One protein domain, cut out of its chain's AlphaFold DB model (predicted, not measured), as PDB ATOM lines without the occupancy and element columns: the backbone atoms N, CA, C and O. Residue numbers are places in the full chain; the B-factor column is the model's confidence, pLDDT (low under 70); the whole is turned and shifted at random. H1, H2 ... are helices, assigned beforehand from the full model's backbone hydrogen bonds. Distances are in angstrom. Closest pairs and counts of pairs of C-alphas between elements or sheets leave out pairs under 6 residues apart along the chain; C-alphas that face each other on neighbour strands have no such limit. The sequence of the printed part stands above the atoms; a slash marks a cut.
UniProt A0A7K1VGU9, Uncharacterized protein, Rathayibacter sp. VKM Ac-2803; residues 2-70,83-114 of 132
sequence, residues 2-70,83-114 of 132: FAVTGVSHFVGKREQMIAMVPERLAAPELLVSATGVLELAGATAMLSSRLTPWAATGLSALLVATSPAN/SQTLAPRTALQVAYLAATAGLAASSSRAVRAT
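AT A GLANCE: This is residues 2 to 70 and 83 to 114 of the 132 residues of an uncharacterized protein of Rathayibacter sp. VKM Ac-2803 (UniProt A0A7K1VGU9). The long helix H5 makes one side of an elongated layer of three helices side by side, H5, H4 and H3, with H4 in the middle and each running opposite ways to the next. The short helix H1 packs along part of H3, the short helix H2 sits near the end where H3 begins, and the last residues of H5, 109 to 114, stick out free. The printed part has 101 residues with five named helices, H1 to H5 in order along the chain, and no named strand; the class is all helix. The whole is compact, with a radius of gyration of the C-alphas of 14.6 A, and spans 47 by 26 by 24 A.

IN THESE COORDINATES: H5, residues 86 to 114, is the longest helix, 42.3 A from first to last C-alpha; it ends with C-alpha 114 at (236.677, 149.591, 173.378). H4, residues 52 to 66, measures 20.7 A. H3, residues 28 to 45, measures 25.3 A and begins with C-alpha 28 at (203.215, 173.663, 187.746). H1, residues 2 to 8, measures 9.7 A, with C-alpha 2 at (212.178, 166.849, 171.884). H2, residues 14 to 19, measures 8.7 A.

HOW THE PARTS SIT: H5 touches H4 at a shallow tilt of 26 degrees, opposite ways; their closest C-alphas, those of Ala 104 and Pro 53, are 4.8 A apart. H4 and H3 form a helical hairpin: they touch at a shallow tilt of 24 degrees, opposite ways, closest at the C-alphas of Ala 55 and Gly 42, 4.7 A apart. H3 is the hub, touching three helices, and H3 and H5 are apart. With residues 35 to 43 alone H3 touches H1, opposite ways at a shallow tilt of 34.9 degrees, only just short of steep; the closest C-alphas, those of Gly 36 and Gly 6, are 4.2 A apart. With residues 28 to 32 alone H3 touches H2, opposite ways at a steep tilt of 52 degrees; the closest C-alphas, those of Pro 28 and Ile 18, are 5.6 A apart. Of the 4 touching pairs, 3 are at a shallow tilt, a mostly aligned packing. H1 and H2 are close but not clearly touching, with the C-alphas of Ser 8 and Arg 14 closest at 6.6 A, and about perpendicular at 86 degrees. H1 and H4 are apart, but only just, at 8.3 A. In H1, H2, H3, H4 and H5 every O i to N i+4 pair is within hydrogen-bond range.

THE WHOLE: The two C-alphas farthest apart are those of Ala 19 and Thr 114, at 47.4 A. Residues 71 to 82 are not printed, and C-alphas 70 and 83 are 12.4 A apart across this cut, which lies in the link from H4 to H5. Of the links that are printed whole, H1 to H2 is tight, H2 to H3 and H3 to H4 are short, and none is long. The mean pLDDT of the printed part is 82.6; residue 69 and residues 110 to 114 are under 70.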
ATOM      1  N   PHE A   2     211.862 166.044 170.684       85.69
ATOM      2  CA  PHE A   2     212.178 166.849 171.884       85.69
ATOM      3  C   PHE A   2     212.406 168.351 171.645       85.69
ATOM      4  O   PHE A   2     211.990 169.171 172.447       85.69
ATOM      5  N   ALA A   3     213.004 168.747 170.516       87.88
ATOM      6  CA  ALA A   3     213.123 170.168 170.177       87.88
ATOM      7  C   ALA A   3     211.753 170.844 169.943       87.88
ATOM      8  O   ALA A   3     211.514 171.952 170.403       87.88
ATOM      9  N   VAL A   4     210.837 170.159 169.250       86.75
ATOM     10  CA  VAL A   4     209.489 170.665 168.946       86.75
ATOM     11  C   VAL A   4     208.633 170.724 170.214       86.75
ATOM     12  O   VAL A   4     207.945 171.717 170.454       86.75
ATOM     13  N   THR A   5     208.690 169.688 171.054       86.31
ATOM     14  CA  THR A   5     207.980 169.682 172.341       86.31
ATOM     15  C   THR A   5     208.578 170.687 173.318       86.31
ATOM     16  O   THR A   5     207.828 171.433 173.943       86.31
ATOM     17  N   GLY A   6     209.903 170.830 173.352       84.94
ATOM     18  CA  GLY A   6     210.601 171.809 174.182       84.94
ATOM     19  C   GLY A   6     210.184 173.244 173.859       84.94
ATOM     20  O   GLY A   6     209.869 174.011 174.762       84.94
ATOM     21  N   VAL A   7     210.059 173.591 172.572       90.31
ATOM     22  CA  VAL A   7     209.529 174.902 172.143       90.31
ATOM     23  C   VAL A   7     208.070 175.103 172.573       90.31
ATOM     24  O   VAL A   7     207.692 176.202 172.982       90.31
ATOM     25  N   SER A   8     207.253 174.047 172.541       89.25
ATOM     26  CA  SER A   8     205.825 174.114 172.896       89.25
ATOM     27  C   SER A   8     205.582 174.501 174.365       89.25
ATOM     28  O   SER A   8     204.542 175.077 174.683       89.25
ATOM     29  N   HIS A   9     206.558 174.261 175.252       86.88
ATOM     30  CA  HIS A   9     206.500 174.693 176.655       86.88
ATOM     31  C   HIS A   9     206.516 176.221 176.813       86.88
ATOM     32  O   HIS A   9     206.037 176.740 177.821       86.88
ATOM     33  N   PHE A  10     207.036 176.948 175.822       87.81
ATOM     34  CA  PHE A  10     207.145 178.407 175.849       87.81
ATOM     35  C   PHE A  10     206.178 179.087 174.878       87.81
ATOM     36  O   PHE A  10     205.788 180.229 175.110       87.81
ATOM     37  N   VAL A  11     205.768 178.398 173.805       87.75
ATOM     38  CA  VAL A  11     204.990 178.995 172.710       87.75
ATOM     39  C   VAL A  11     203.728 178.183 172.415       87.75
ATOM     40  O   VAL A  11     203.785 176.991 172.124       87.75
ATOM     41  N   GLY A  12     202.565 178.842 172.461       85.62
ATOM     42  CA  GLY A  12     201.279 178.336 171.956       85.62
ATOM     43  C   GLY A  12     200.594 177.226 172.766       85.62
ATOM     44  O   GLY A  12     199.382 177.063 172.636       85.62
ATOM     45  N   LYS A  13     201.322 176.467 173.599       84.69
ATOM     46  CA  LYS A  13     200.774 175.329 174.369       84.69
ATOM     47  C   LYS A  13     201.002 175.389 175.880       84.69
ATOM     48  O   LYS A  13     200.444 174.560 176.593       84.69
ATOM     49  N   ARG A  14     201.737 176.388 176.379       85.12
ATOM     50  CA  ARG A  14     202.113 176.518 177.798       85.12
ATOM     51  C   ARG A  14     200.931 176.391 178.765       85.12
ATOM     52  O   ARG A  14     200.985 175.572 179.672       85.12
ATOM     53  N   GLU A  15     199.858 177.153 178.556       83.56
ATOM     54  CA  GLU A  15     198.686 177.151 179.450       83.56
ATOM     55  C   GLU A  15     197.989 175.786 179.493       83.56
ATOM     56  O   GLU A  15     197.681 175.273 180.566       83.56
ATOM     57  N   GLN A  16     197.824 175.149 178.328       82.31
ATOM     58  CA  GLN A  16     197.258 173.800 178.230       82.31
ATOM     59  C   GLN A  16     198.132 172.780 178.969       82.31
ATOM     60  O   GLN A  16     197.616 171.867 179.599       82.31
ATOM     61  N   MET A  17     199.456 172.936 178.910       80.88
ATOM     62  CA  MET A  17     200.403 172.051 179.592       80.88
ATOM     63  C   MET A  17     200.378 172.218 181.104       80.88
ATOM     64  O   MET A  17     200.379 171.213 181.807       80.88
ATOM     65  N   ILE A  18     200.285 173.454 181.593       83.81
ATOM     66  CA  ILE A  18     200.130 173.754 183.022       83.81
ATOM     67  C   ILE A  18     198.840 173.129 183.561       83.81
ATOM     68  O   ILE A  18     198.873 172.494 184.610       83.81
ATOM     69  N   ALA A  19     197.737 173.231 182.813       83.69
ATOM     70  CA  ALA A  19     196.452 172.637 183.192       83.69
ATOM     71  C   ALA A  19     196.473 171.096 183.254       83.69
ATOM     72  O   ALA A  19     195.630 170.497 183.914       83.69
ATOM     73  N   MET A  20     197.431 170.447 182.582       81.38
ATOM     74  CA  MET A  20     197.623 168.994 182.640       81.38
ATOM     75  C   MET A  20     198.528 168.546 183.797       81.38
ATOM     76  O   MET A  20     198.676 167.341 184.010       81.38
ATOM     77  N   VAL A  21     199.180 169.466 184.521       79.00
ATOM     78  CA  VAL A  21     200.069 169.098 185.630       79.00
ATOM     79  C   VAL A  21     199.224 168.643 186.827       79.00
ATOM     80  O   VAL A  21     198.367 169.399 187.282       79.00
ATOM     81  N   PRO A  22     199.467 167.440 187.383       75.88
ATOM     82  CA  PRO A  22     198.746 166.963 188.559       75.88
ATOM     83  C   PRO A  22     198.852 167.924 189.752       75.88
ATOM     84  O   PRO A  22     199.954 168.338 190.108       75.88
ATOM     85  N   GLU A  23     197.737 168.171 190.446       74.88
ATOM     86  CA  GLU A  23     197.648 169.106 191.589       74.88
ATOM     87  C   GLU A  23     198.593 168.773 192.758       74.88
ATOM     88  O   GLU A  23     198.957 169.637 193.550       74.88
ATOM     89  N   ARG A  24     199.045 167.516 192.852       77.12
ATOM     90  CA  ARG A  24     200.026 167.059 193.852       77.12
ATOM     91  C   ARG A  24     201.435 167.641 193.660       77.12
ATOM     92  O   ARG A  24     202.291 167.434 194.516       77.12
ATOM     93  N   LEU A  25     201.709 168.285 192.526       74.19
ATOM     94  CA  LEU A  25     203.007 168.870 192.205       74.19
ATOM     95  C   LEU A  25     202.970 170.388 192.416       74.19
ATOM     96  O   LEU A  25     202.193 171.102 191.788       74.19
ATOM     97  N   ALA A  26     203.844 170.888 193.288       76.19
ATOM     98  CA  ALA A  26     203.961 172.319 193.544       76.19
ATOM     99  C   ALA A  26     204.570 173.058 192.338       76.19
ATOM    100  O   ALA A  26     205.476 172.550 191.678       76.19
ATOM    101  N   ALA A  27     204.102 174.286 192.095       83.94
ATOM    102  CA  ALA A  27     204.590 175.188 191.045       83.94
ATOM    103  C   ALA A  27     204.560 174.592 189.612       83.94
ATOM    104  O   ALA A  27     205.605 174.468 188.963       83.94
ATOM    105  N   PRO A  28     203.368 174.280 189.069       83.56
ATOM    106  CA  PRO A  28     203.215 173.663 187.746       83.56
ATOM    107  C   PRO A  28     203.836 174.491 186.611       83.56
ATOM    108  O   PRO A  28     204.416 173.934 185.683       83.56
ATOM    109  N   GLU A  29     203.816 175.822 186.715       85.12
ATOM    110  CA  GLU A  29     204.479 176.715 185.758       85.12
ATOM    111  C   GLU A  29     205.999 176.510 185.673       85.12
ATOM    112  O   GLU A  29     206.580 176.520 184.580       85.12
ATOM    113  N   LEU A  30     206.650 176.336 186.828       86.75
ATOM    114  CA  LEU A  30     208.091 176.109 186.905       86.75
ATOM    115  C   LEU A  30     208.440 174.730 186.368       86.75
ATOM    116  O   LEU A  30     209.429 174.600 185.655       86.75
ATOM    117  N   LEU A  31     207.613 173.726 186.660       86.00
ATOM    118  CA  LEU A  31     207.799 172.372 186.147       86.00
ATOM    119  C   LEU A  31     207.733 172.347 184.623       86.00
ATOM    120  O   LEU A  31     208.665 171.849 184.007       86.00
ATOM    121  N   VAL A  32     206.711 172.962 184.021       87.56
ATOM    122  CA  VAL A  32     206.590 173.082 182.556       87.56
ATOM    123  C   VAL A  32     207.799 173.826 181.974       87.56
ATOM    124  O   VAL A  32     208.397 173.404 180.989       87.56
ATOM    125  N   SER A  33     208.237 174.913 182.603       88.38
ATOM    126  CA  SER A  33     209.407 175.645 182.104       88.38
ATOM    127  C   SER A  33     210.691 174.805 182.204       88.38
ATOM    128  O   SER A  33     211.482 174.755 181.261       88.38
ATOM    129  N   ALA A  34     210.885 174.093 183.317       87.69
ATOM    130  CA  ALA A  34     212.044 173.240 183.552       87.69
ATOM    131  C   ALA A  34     212.079 172.037 182.602       87.69
ATOM    132  O   ALA A  34     213.132 171.745 182.032       87.69
ATOM    133  N   THR A  35     210.944 171.367 182.378       88.94
ATOM    134  CA  THR A  35     210.851 170.257 181.420       88.94
ATOM    135  C   THR A  35     211.151 170.745 180.005       88.94
ATOM    136  O   THR A  35     211.934 170.106 179.308       88.94
ATOM    137  N   GLY A  36     210.652 171.925 179.615       88.44
ATOM    138  CA  GLY A  36     210.969 172.544 178.325       88.44
ATOM    139  C   GLY A  36     212.464 172.808 178.130       88.44
ATOM    140  O   GLY A  36     213.026 172.445 177.095       88.44
ATOM    141  N   VAL A  37     213.146 173.376 179.134       91.25
ATOM    142  CA  VAL A  37     214.606 173.589 179.084       91.25
ATOM    143  C   VAL A  37     215.359 172.263 178.985       91.25
ATOM    144  O   VAL A  37     216.284 172.148 178.181       91.25
ATOM    145  N   LEU A  38     214.970 171.254 179.768       88.81
ATOM    146  CA  LEU A  38     215.614 169.938 179.760       88.81
ATOM    147  C   LEU A  38     215.451 169.219 178.416       88.81
ATOM    148  O   LEU A  38     216.406 168.599 177.945       88.81
ATOM    149  N   GLU A  39     214.289 169.329 177.770       90.38
ATOM    150  CA  GLU A  39     214.071 168.767 176.434       90.38
ATOM    151  C   GLU A  39     214.959 169.430 175.380       90.38
ATOM    152  O   GLU A  39     215.583 168.731 174.576       90.38
ATOM    153  N   LEU A  40     215.061 170.763 175.400       91.50
ATOM    154  CA  LEU A  40     215.926 171.506 174.482       91.50
ATOM    155  C   LEU A  40     217.402 171.177 174.724       91.50
ATOM    156  O   LEU A  40     218.118 170.837 173.783       91.50
ATOM    157  N   ALA A  41     217.842 171.196 175.983       89.81
ATOM    158  CA  ALA A  41     219.209 170.857 176.359       89.81
ATOM    159  C   ALA A  41     219.561 169.416 175.966       89.81
ATOM    160  O   ALA A  41     220.619 169.180 175.383       89.81
ATOM    161  N   GLY A  42     218.668 168.456 176.226       86.56
ATOM    162  CA  GLY A  42     218.835 167.063 175.822       86.56
ATOM    163  C   GLY A  42     218.900 166.902 174.302       86.56
ATOM    164  O   GLY A  42     219.782 166.210 173.795       86.56
ATOM    165  N   ALA A  43     218.024 167.585 173.558       89.19
ATOM    166  CA  ALA A  43     218.029 167.558 172.097       89.19
ATOM    167  C   ALA A  43     219.343 168.106 171.514       89.19
ATOM    168  O   ALA A  43     219.915 167.492 170.614       89.19
ATOM    169  N   THR A  44     219.854 169.219 172.047       90.56
ATOM    170  CA  THR A  44     221.145 169.786 171.627       90.56
ATOM    171  C   THR A  44     222.312 168.890 172.040       90.56
ATOM    172  O   THR A  44     223.221 168.652 171.247       90.56
ATOM    173  N   ALA A  45     222.281 168.331 173.250       87.62
ATOM    174  CA  ALA A  45     223.321 167.440 173.755       87.62
ATOM    175  C   ALA A  45     223.424 166.137 172.945       87.62
ATOM    176  O   ALA A  45     224.525 165.623 172.755       87.62
ATOM    177  N   MET A  46     222.318 165.630 172.389       86.00
ATOM    178  CA  MET A  46     222.340 164.458 171.506       86.00
ATOM    179  C   MET A  46     223.186 164.653 170.239       86.00
ATOM    180  O   MET A  46     223.647 163.654 169.688       86.00
ATOM    181  N   LEU A  47     223.439 165.895 169.803       87.62
ATOM    182  CA  LEU A  47     224.296 166.195 168.647       87.62
ATOM    183  C   LEU A  47     225.781 165.901 168.910       87.62
ATOM    184  O   LEU A  47     226.561 165.767 167.972       87.62
ATOM    185  N   SER A  48     226.183 165.791 170.178       86.12
ATOM    186  CA  SER A  48     227.546 165.447 170.567       86.12
ATOM    187  C   SER A  48     227.619 163.988 170.991       86.12
ATOM    188  O   SER A  48     227.050 163.619 172.015       86.12
ATOM    189  N   SER A  49     228.411 163.174 170.283       81.06
ATOM    190  CA  SER A  49     228.599 161.745 170.594       81.06
ATOM    191  C   SER A  49     229.059 161.487 172.036       81.06
ATOM    192  O   SER A  49     228.807 160.419 172.587       81.06
ATOM    193  N   ARG A  50     229.721 162.468 172.667       84.50
ATOM    194  CA  ARG A  50     230.153 162.398 174.075       84.50
ATOM    195  C   ARG A  50     228.995 162.585 175.055       84.50
ATOM    196  O   ARG A  50     229.002 161.996 176.131       84.50
ATOM    197  N   LEU A  51     228.022 163.419 174.697       83.88
ATOM    198  CA  LEU A  51     226.884 163.767 175.547       83.88
ATOM    199  C   LEU A  51     225.643 162.924 175.239       83.88
ATOM    200  O   LEU A  51     224.763 162.833 176.089       83.88
ATOM    201  N   THR A  52     225.591 162.249 174.086       84.75
ATOM    202  CA  THR A  52     224.506 161.342 173.688       84.75
ATOM    203  C   THR A  52     224.054 160.370 174.789       84.75
ATOM    204  O   THR A  52     222.846 160.317 175.020       84.75
ATOM    205  N   PRO A  53     224.924 159.624 175.507       81.38
ATOM    206  CA  PRO A  53     224.453 158.709 176.555       81.38
ATOM    207  C   PRO A  53     223.778 159.439 177.726       81.38
ATOM    208  O   PRO A  53     222.757 158.974 178.237       81.38
ATOM    209  N   TRP A  54     224.307 160.597 178.126       84.50
ATOM    210  CA  TRP A  54     223.734 161.429 179.186       84.50
ATOM    211  C   TRP A  54     222.399 162.037 178.765       84.50
ATOM    212  O   TRP A  54     221.417 161.941 179.498       84.50
ATOM    213  N   ALA A  55     222.342 162.587 177.552       86.44
ATOM    214  CA  ALA A  55     221.135 163.157 176.972       86.44
ATOM    215  C   ALA A  55     220.033 162.102 176.816       86.44
ATOM    216  O   ALA A  55     218.904 162.321 177.237       86.44
ATOM    217  N   ALA A  56     220.369 160.924 176.285       83.94
ATOM    218  CA  ALA A  56     219.428 159.824 176.109       83.94
ATOM    219  C   ALA A  56     218.869 159.321 177.451       83.94
ATOM    220  O   ALA A  56     217.671 159.059 177.565       83.94
ATOM    221  N   THR A  57     219.714 159.230 178.481       83.75
ATOM    222  CA  THR A  57     219.291 158.814 179.828       83.75
ATOM    223  C   THR A  57     218.396 159.873 180.476       83.75
ATOM    224  O   THR A  57     217.320 159.542 180.972       83.75
ATOM    225  N   GLY A  58     218.791 161.149 180.413       85.19
ATOM    226  CA  GLY A  58     218.010 162.267 180.952       85.19
ATOM    227  C   GLY A  58     216.647 162.422 180.275       85.19
ATOM    228  O   GLY A  58     215.636 162.527 180.960       85.19
ATOM    229  N   LEU A  59     216.598 162.348 178.942       86.12
ATOM    230  CA  LEU A  59     215.345 162.404 178.183       86.12
ATOM    231  C   LEU A  59     214.445 161.193 178.464       86.12
ATOM    232  O   LEU A  59     213.231 161.348 178.562       86.12
ATOM    233  N   SER A  60     215.020 160.001 178.664       85.19
ATOM    234  CA  SER A  60     214.247 158.819 179.079       85.19
ATOM    235  C   SER A  60     213.616 159.016 180.459       85.19
ATOM    236  O   SER A  60     212.433 158.738 180.641       85.19
ATOM    237  N   ALA A  61     214.382 159.531 181.425       86.25
ATOM    238  CA  ALA A  61     213.871 159.835 182.760       86.25
ATOM    239  C   ALA A  61     212.771 160.906 182.714       86.25
ATOM    240  O   ALA A  61     211.748 160.768 183.384       86.25
ATOM    241  N   LEU A  62     212.945 161.930 181.873       84.50
ATOM    242  CA  LEU A  62     211.956 162.982 181.666       84.50
ATOM    243  C   LEU A  62     210.644 162.424 181.102       84.50
ATOM    244  O   LEU A  62     209.585 162.715 181.647       84.50
ATOM    245  N   LEU A  63     210.714 161.555 180.086       84.25
ATOM    246  CA  LEU A  63     209.536 160.889 179.516       84.25
ATOM    247  C   LEU A  63     208.767 160.073 180.559       84.25
ATOM    248  O   LEU A  63     207.537 160.062 180.546       84.25
ATOM    249  N   VAL A  64     209.467 159.388 181.467       83.81
ATOM    250  CA  VAL A  64     208.822 158.662 182.571       83.81
ATOM    251  C   VAL A  64     208.162 159.644 183.540       83.81
ATOM    252  O   VAL A  64     207.007 159.447 183.921       83.81
ATOM    253  N   ALA A  65     208.854 160.730 183.889       81.81
ATOM    254  CA  ALA A  65     208.354 161.747 184.809       81.81
ATOM    255  C   ALA A  65     207.109 162.484 184.285       81.81
ATOM    256  O   ALA A  65     206.247 162.850 185.079       81.81
ATOM    257  N   THR A  66     206.976 162.670 182.967       78.81
ATOM    258  CA  THR A  66     205.817 163.338 182.346       78.81
ATOM    259  C   THR A  66     204.620 162.414 182.110       78.81
ATOM    260  O   THR A  66     203.535 162.894 181.792       78.81
ATOM    261  N   SER A  67     204.775 161.095 182.287       74.88
ATOM    262  CA  SER A  67     203.695 160.107 182.116       74.88
ATOM    263  C   SER A  67     202.402 160.408 182.901       74.88
ATOM    264  O   SER A  67     201.320 160.257 182.331       74.88
ATOM    265  N   PRO A  68     202.449 160.907 184.157       70.50
ATOM    266  CA  PRO A  68     201.244 161.225 184.920       70.50
ATOM    267  C   PRO A  68     200.327 162.271 184.277       70.50
ATOM    268  O   PRO A  68     199.128 162.250 184.528       70.50
ATOM    269  N   ALA A  69     200.858 163.162 183.434       68.75
ATOM    270  CA  ALA A  69     200.043 164.155 182.734       68.75
ATOM    271  C   ALA A  69     199.085 163.510 181.715       68.75
ATOM    272  O   ALA A  69     198.017 164.049 181.425       68.75
ATOM    273  N   ASN A  70     199.442 162.338 181.177       71.12
ATOM    274  CA  ASN A  70     198.546 161.590 180.302       71.12
ATOM    275  C   ASN A  70     197.381 160.990 181.095       71.12
ATOM    276  O   ASN A  70     196.253 161.023 180.619       71.12
ATOM    277  N   SER A  83     194.040 162.043 168.013       73.44
ATOM    278  CA  SER A  83     195.475 162.199 168.309       73.44
ATOM    279  C   SER A  83     195.792 162.566 169.768       73.44
ATOM    280  O   SER A  83     196.913 162.354 170.230       73.44
ATOM    281  N   GLN A  84     194.819 163.107 170.500       73.06
ATOM    282  CA  GLN A  84     194.934 163.506 171.902       73.06
ATOM    283  C   GLN A  84     194.402 162.441 172.865       73.06
ATOM    284  O   GLN A  84     194.599 162.569 174.072       73.06
ATOM    285  N   THR A  85     193.774 161.380 172.348       79.31
ATOM    286  CA  THR A  85     193.341 160.249 173.172       79.31
ATOM    287  C   THR A  85     194.536 159.507 173.781       79.31
ATOM    288  O   THR A  85     195.679 159.591 173.316       79.31
ATOM    289  N   LEU A  86     194.269 158.763 174.854       77.56
ATOM    290  CA  LEU A  86     195.303 158.122 175.667       77.56
ATOM    291  C   LEU A  86     196.166 157.127 174.887       77.56
ATOM    292  O   LEU A  86     197.376 157.049 175.101       77.56
ATOM    293  N   ALA A  87     195.538 156.374 173.983       79.75
ATOM    294  CA  ALA A  87     196.181 155.306 173.229       79.75
ATOM    295  C   ALA A  87     197.310 155.823 172.311       79.75
ATOM    296  O   ALA A  87     198.450 155.391 172.499       79.75
ATOM    297  N   PRO A  88     197.076 156.763 171.371       81.06
ATOM    298  CA  PRO A  88     198.139 157.287 170.516       81.06
ATOM    299  C   PRO A  88     199.214 158.048 171.296       81.06
ATOM    300  O   PRO A  88     200.395 157.916 170.975       81.06
ATOM    301  N   ARG A  89     198.844 158.785 172.355       80.44
ATOM    302  CA  ARG A  89     199.820 159.458 173.231       80.44
ATOM    303  C   ARG A  89     200.756 158.468 173.919       80.44
ATOM    304  O   ARG A  89     201.973 158.629 173.849       80.44
ATOM    305  N   THR A  90     200.196 157.426 174.530       81.19
ATOM    306  CA  THR A  90     200.977 156.379 175.203       81.19
ATOM    307  C   THR A  90     201.849 155.621 174.208       81.19
ATOM    308  O   THR A  90     203.025 155.392 174.479       81.19
ATOM    309  N   ALA A  91     201.321 155.291 173.025       83.94
ATOM    310  CA  ALA A  91     202.081 154.604 171.983       83.94
ATOM    311  C   ALA A  91     203.304 155.417 171.524       83.94
ATOM    312  O   ALA A  91     204.415 154.886 171.474       83.94
ATOM    313  N   LEU A  92     203.126 156.715 171.248       84.62
ATOM    314  CA  LEU A  92     204.228 157.608 170.880       84.62
ATOM    315  C   LEU A  92     205.251 157.748 172.012       84.62
ATOM    316  O   LEU A  92     206.452 157.667 171.763       84.62
ATOM    317  N   GLN A  93     204.798 157.916 173.253       85.75
ATOM    318  CA  GLN A  93     205.691 158.027 174.407       85.75
ATOM    319  C   GLN A  93     206.524 156.755 174.606       85.75
ATOM    320  O   GLN A  93     207.734 156.852 174.804       85.75
ATOM    321  N   VAL A  94     205.912 155.571 174.497       85.75
ATOM    322  CA  VAL A  94     206.617 154.281 174.566       85.75
ATOM    323  C   VAL A  94     207.624 154.150 173.426       85.75
ATOM    324  O   VAL A  94     208.757 153.738 173.668       85.75
ATOM    325  N   ALA A  95     207.260 154.545 172.204       87.56
ATOM    326  CA  ALA A  95     208.173 154.516 171.063       87.56
ATOM    327  C   ALA A  95     209.399 155.418 171.286       87.56
ATOM    328  O   ALA A  95     210.534 154.987 171.067       87.56
ATOM    329  N   TYR A  96     209.198 156.647 171.773       85.38
ATOM    330  CA  TYR A  96     210.305 157.558 172.072       85.38
ATOM    331  C   TYR A  96     211.153 157.084 173.249       85.38
ATOM    332  O   TYR A  96     212.377 157.154 173.162       85.38
ATOM    333  N   LEU A  97     210.533 156.537 174.297       87.44
ATOM    334  CA  LEU A  97     211.242 155.959 175.436       87.44
ATOM    335  C   LEU A  97     212.107 154.768 175.007       87.44
ATOM    336  O   LEU A  97     213.265 154.668 175.405       87.44
ATOM    337  N   ALA A  98     211.574 153.886 174.160       87.19
ATOM    338  CA  ALA A  98     212.324 152.765 173.608       87.19
ATOM    339  C   ALA A  98     213.506 153.248 172.753       87.19
ATOM    340  O   ALA A  98     214.610 152.712 172.867       87.19
ATOM    341  N   ALA A  99     213.306 154.291 171.943       85.75
ATOM    342  CA  ALA A  99     214.365 154.876 171.127       85.75
ATOM    343  C   ALA A  99     215.490 155.487 171.982       85.75
ATOM    344  O   ALA A  99     216.667 155.196 171.748       85.75
ATOM    345  N   THR A 100     215.158 156.290 172.998       84.75
ATOM    346  CA  THR A 100     216.161 156.910 173.878       84.75
ATOM    347  C   THR A 100     216.859 155.877 174.761       84.75
ATOM    348  O   THR A 100     218.085 155.906 174.880       84.75
ATOM    349  N   ALA A 101     216.133 154.898 175.303       82.25
ATOM    350  CA  ALA A 101     216.722 153.808 176.081       82.25
ATOM    351  C   ALA A 101     217.648 152.926 175.225       82.25
ATOM    352  O   ALA A 101     218.754 152.580 175.646       82.25
ATOM    353  N   GLY A 102     217.238 152.608 173.993       83.38
ATOM    354  CA  GLY A 102     218.056 151.866 173.034       83.38
ATOM    355  C   GLY A 102     219.366 152.585 172.708       83.38
ATOM    356  O   GLY A 102     220.423 151.949 172.682       83.38
ATOM    357  N   LEU A 103     219.312 153.911 172.539       84.56
ATOM    358  CA  LEU A 103     220.481 154.755 172.288       84.56
ATOM    359  C   LEU A 103     221.426 154.844 173.499       84.56
ATOM    360  O   LEU A 103     222.650 154.781 173.346       84.56
ATOM    361  N   ALA A 104     220.883 154.943 174.714       81.38
ATOM    362  CA  ALA A 104     221.679 154.895 175.939       81.38
ATOM    363  C   ALA A 104     222.390 153.533 176.089       81.38
ATOM    364  O   ALA A 104     223.586 153.460 176.405       81.38
ATOM    365  N   ALA A 105     221.680 152.442 175.788       82.75
ATOM    366  CA  ALA A 105     222.214 151.088 175.859       82.75
ATOM    367  C   ALA A 105     223.278 150.808 174.781       82.75
ATOM    368  O   ALA A 105     224.291 150.169 175.075       82.75
ATOM    369  N   SER A 106     223.097 151.289 173.546       82.56
ATOM    370  CA  SER A 106     224.077 151.115 172.463       82.56
ATOM    371  C   SER A 106     225.367 151.894 172.722       82.56
ATOM    372  O   SER A 106     226.454 151.339 172.557       82.56
ATOM    373  N   SER A 107     225.256 153.121 173.233       77.12
ATOM    374  CA  SER A 107     226.405 153.948 173.628       77.12
ATOM    375  C   SER A 107     227.224 153.280 174.741       77.12
ATOM    376  O   SER A 107     228.451 153.224 174.685       77.12
ATOM    377  N   SER A 108     226.541 152.677 175.717       73.56
ATOM    378  CA  SER A 108     227.176 151.939 176.817       73.56
ATOM    379  C   SER A 108     227.896 150.668 176.347       73.56
ATOM    380  O   SER A 108     228.919 150.285 176.920       73.56
ATOM    381  N   ARG A 109     227.376 150.005 175.306       72.69
ATOM    382  CA  ARG A 109     228.018 148.835 174.686       72.69
ATOM    383  C   ARG A 109     229.268 149.218 173.897       72.69
ATOM    384  O   ARG A 109     230.268 148.518 174.011       72.69
ATOM    385  N   ALA A 110     229.240 150.334 173.168       68.94
ATOM    386  CA  ALA A 110     230.395 150.826 172.415       68.94
ATOM    387  C   ALA A 110     231.595 151.124 173.333       68.94
ATOM    388  O   ALA A 110     232.698 150.654 173.072       68.94
ATOM    389  N   VAL A 111     231.365 151.799 174.466       65.94
ATOM    390  CA  VAL A 111     232.421 152.093 175.456       65.94
ATOM    391  C   VAL A 111     233.013 150.813 176.067       65.94
ATOM    392  O   VAL A 111     234.232 150.706 176.226       65.94
ATOM    393  N   ARG A 112     232.176 149.810 176.377       65.06
ATOM    394  CA  ARG A 112     232.652 148.515 176.903       65.06
ATOM    395  C   ARG A 112     233.458 147.726 175.878       65.06
ATOM    396  O   ARG A 112     234.461 147.134 176.257       65.06
ATOM    397  N   ALA A 113     233.056 147.735 174.609       67.81
ATOM    398  CA  ALA A 113     233.778 147.043 173.542       67.81
ATOM    399  C   ALA A 113     235.189 147.616 173.332       67.81
ATOM    400  O   ALA A 113     236.131 146.856 173.138       67.81
ATOM    401  N   THR A 114     235.357 148.937 173.446       65.75
ATOM    402  CA  THR A 114     236.677 149.591 173.378       65.75
ATOM    403  C   THR A 114     237.541 149.322 174.614       65.75
ATOM    404  O   THR A 114     238.763 149.317 174.519       65.75
TER     405      THR A 114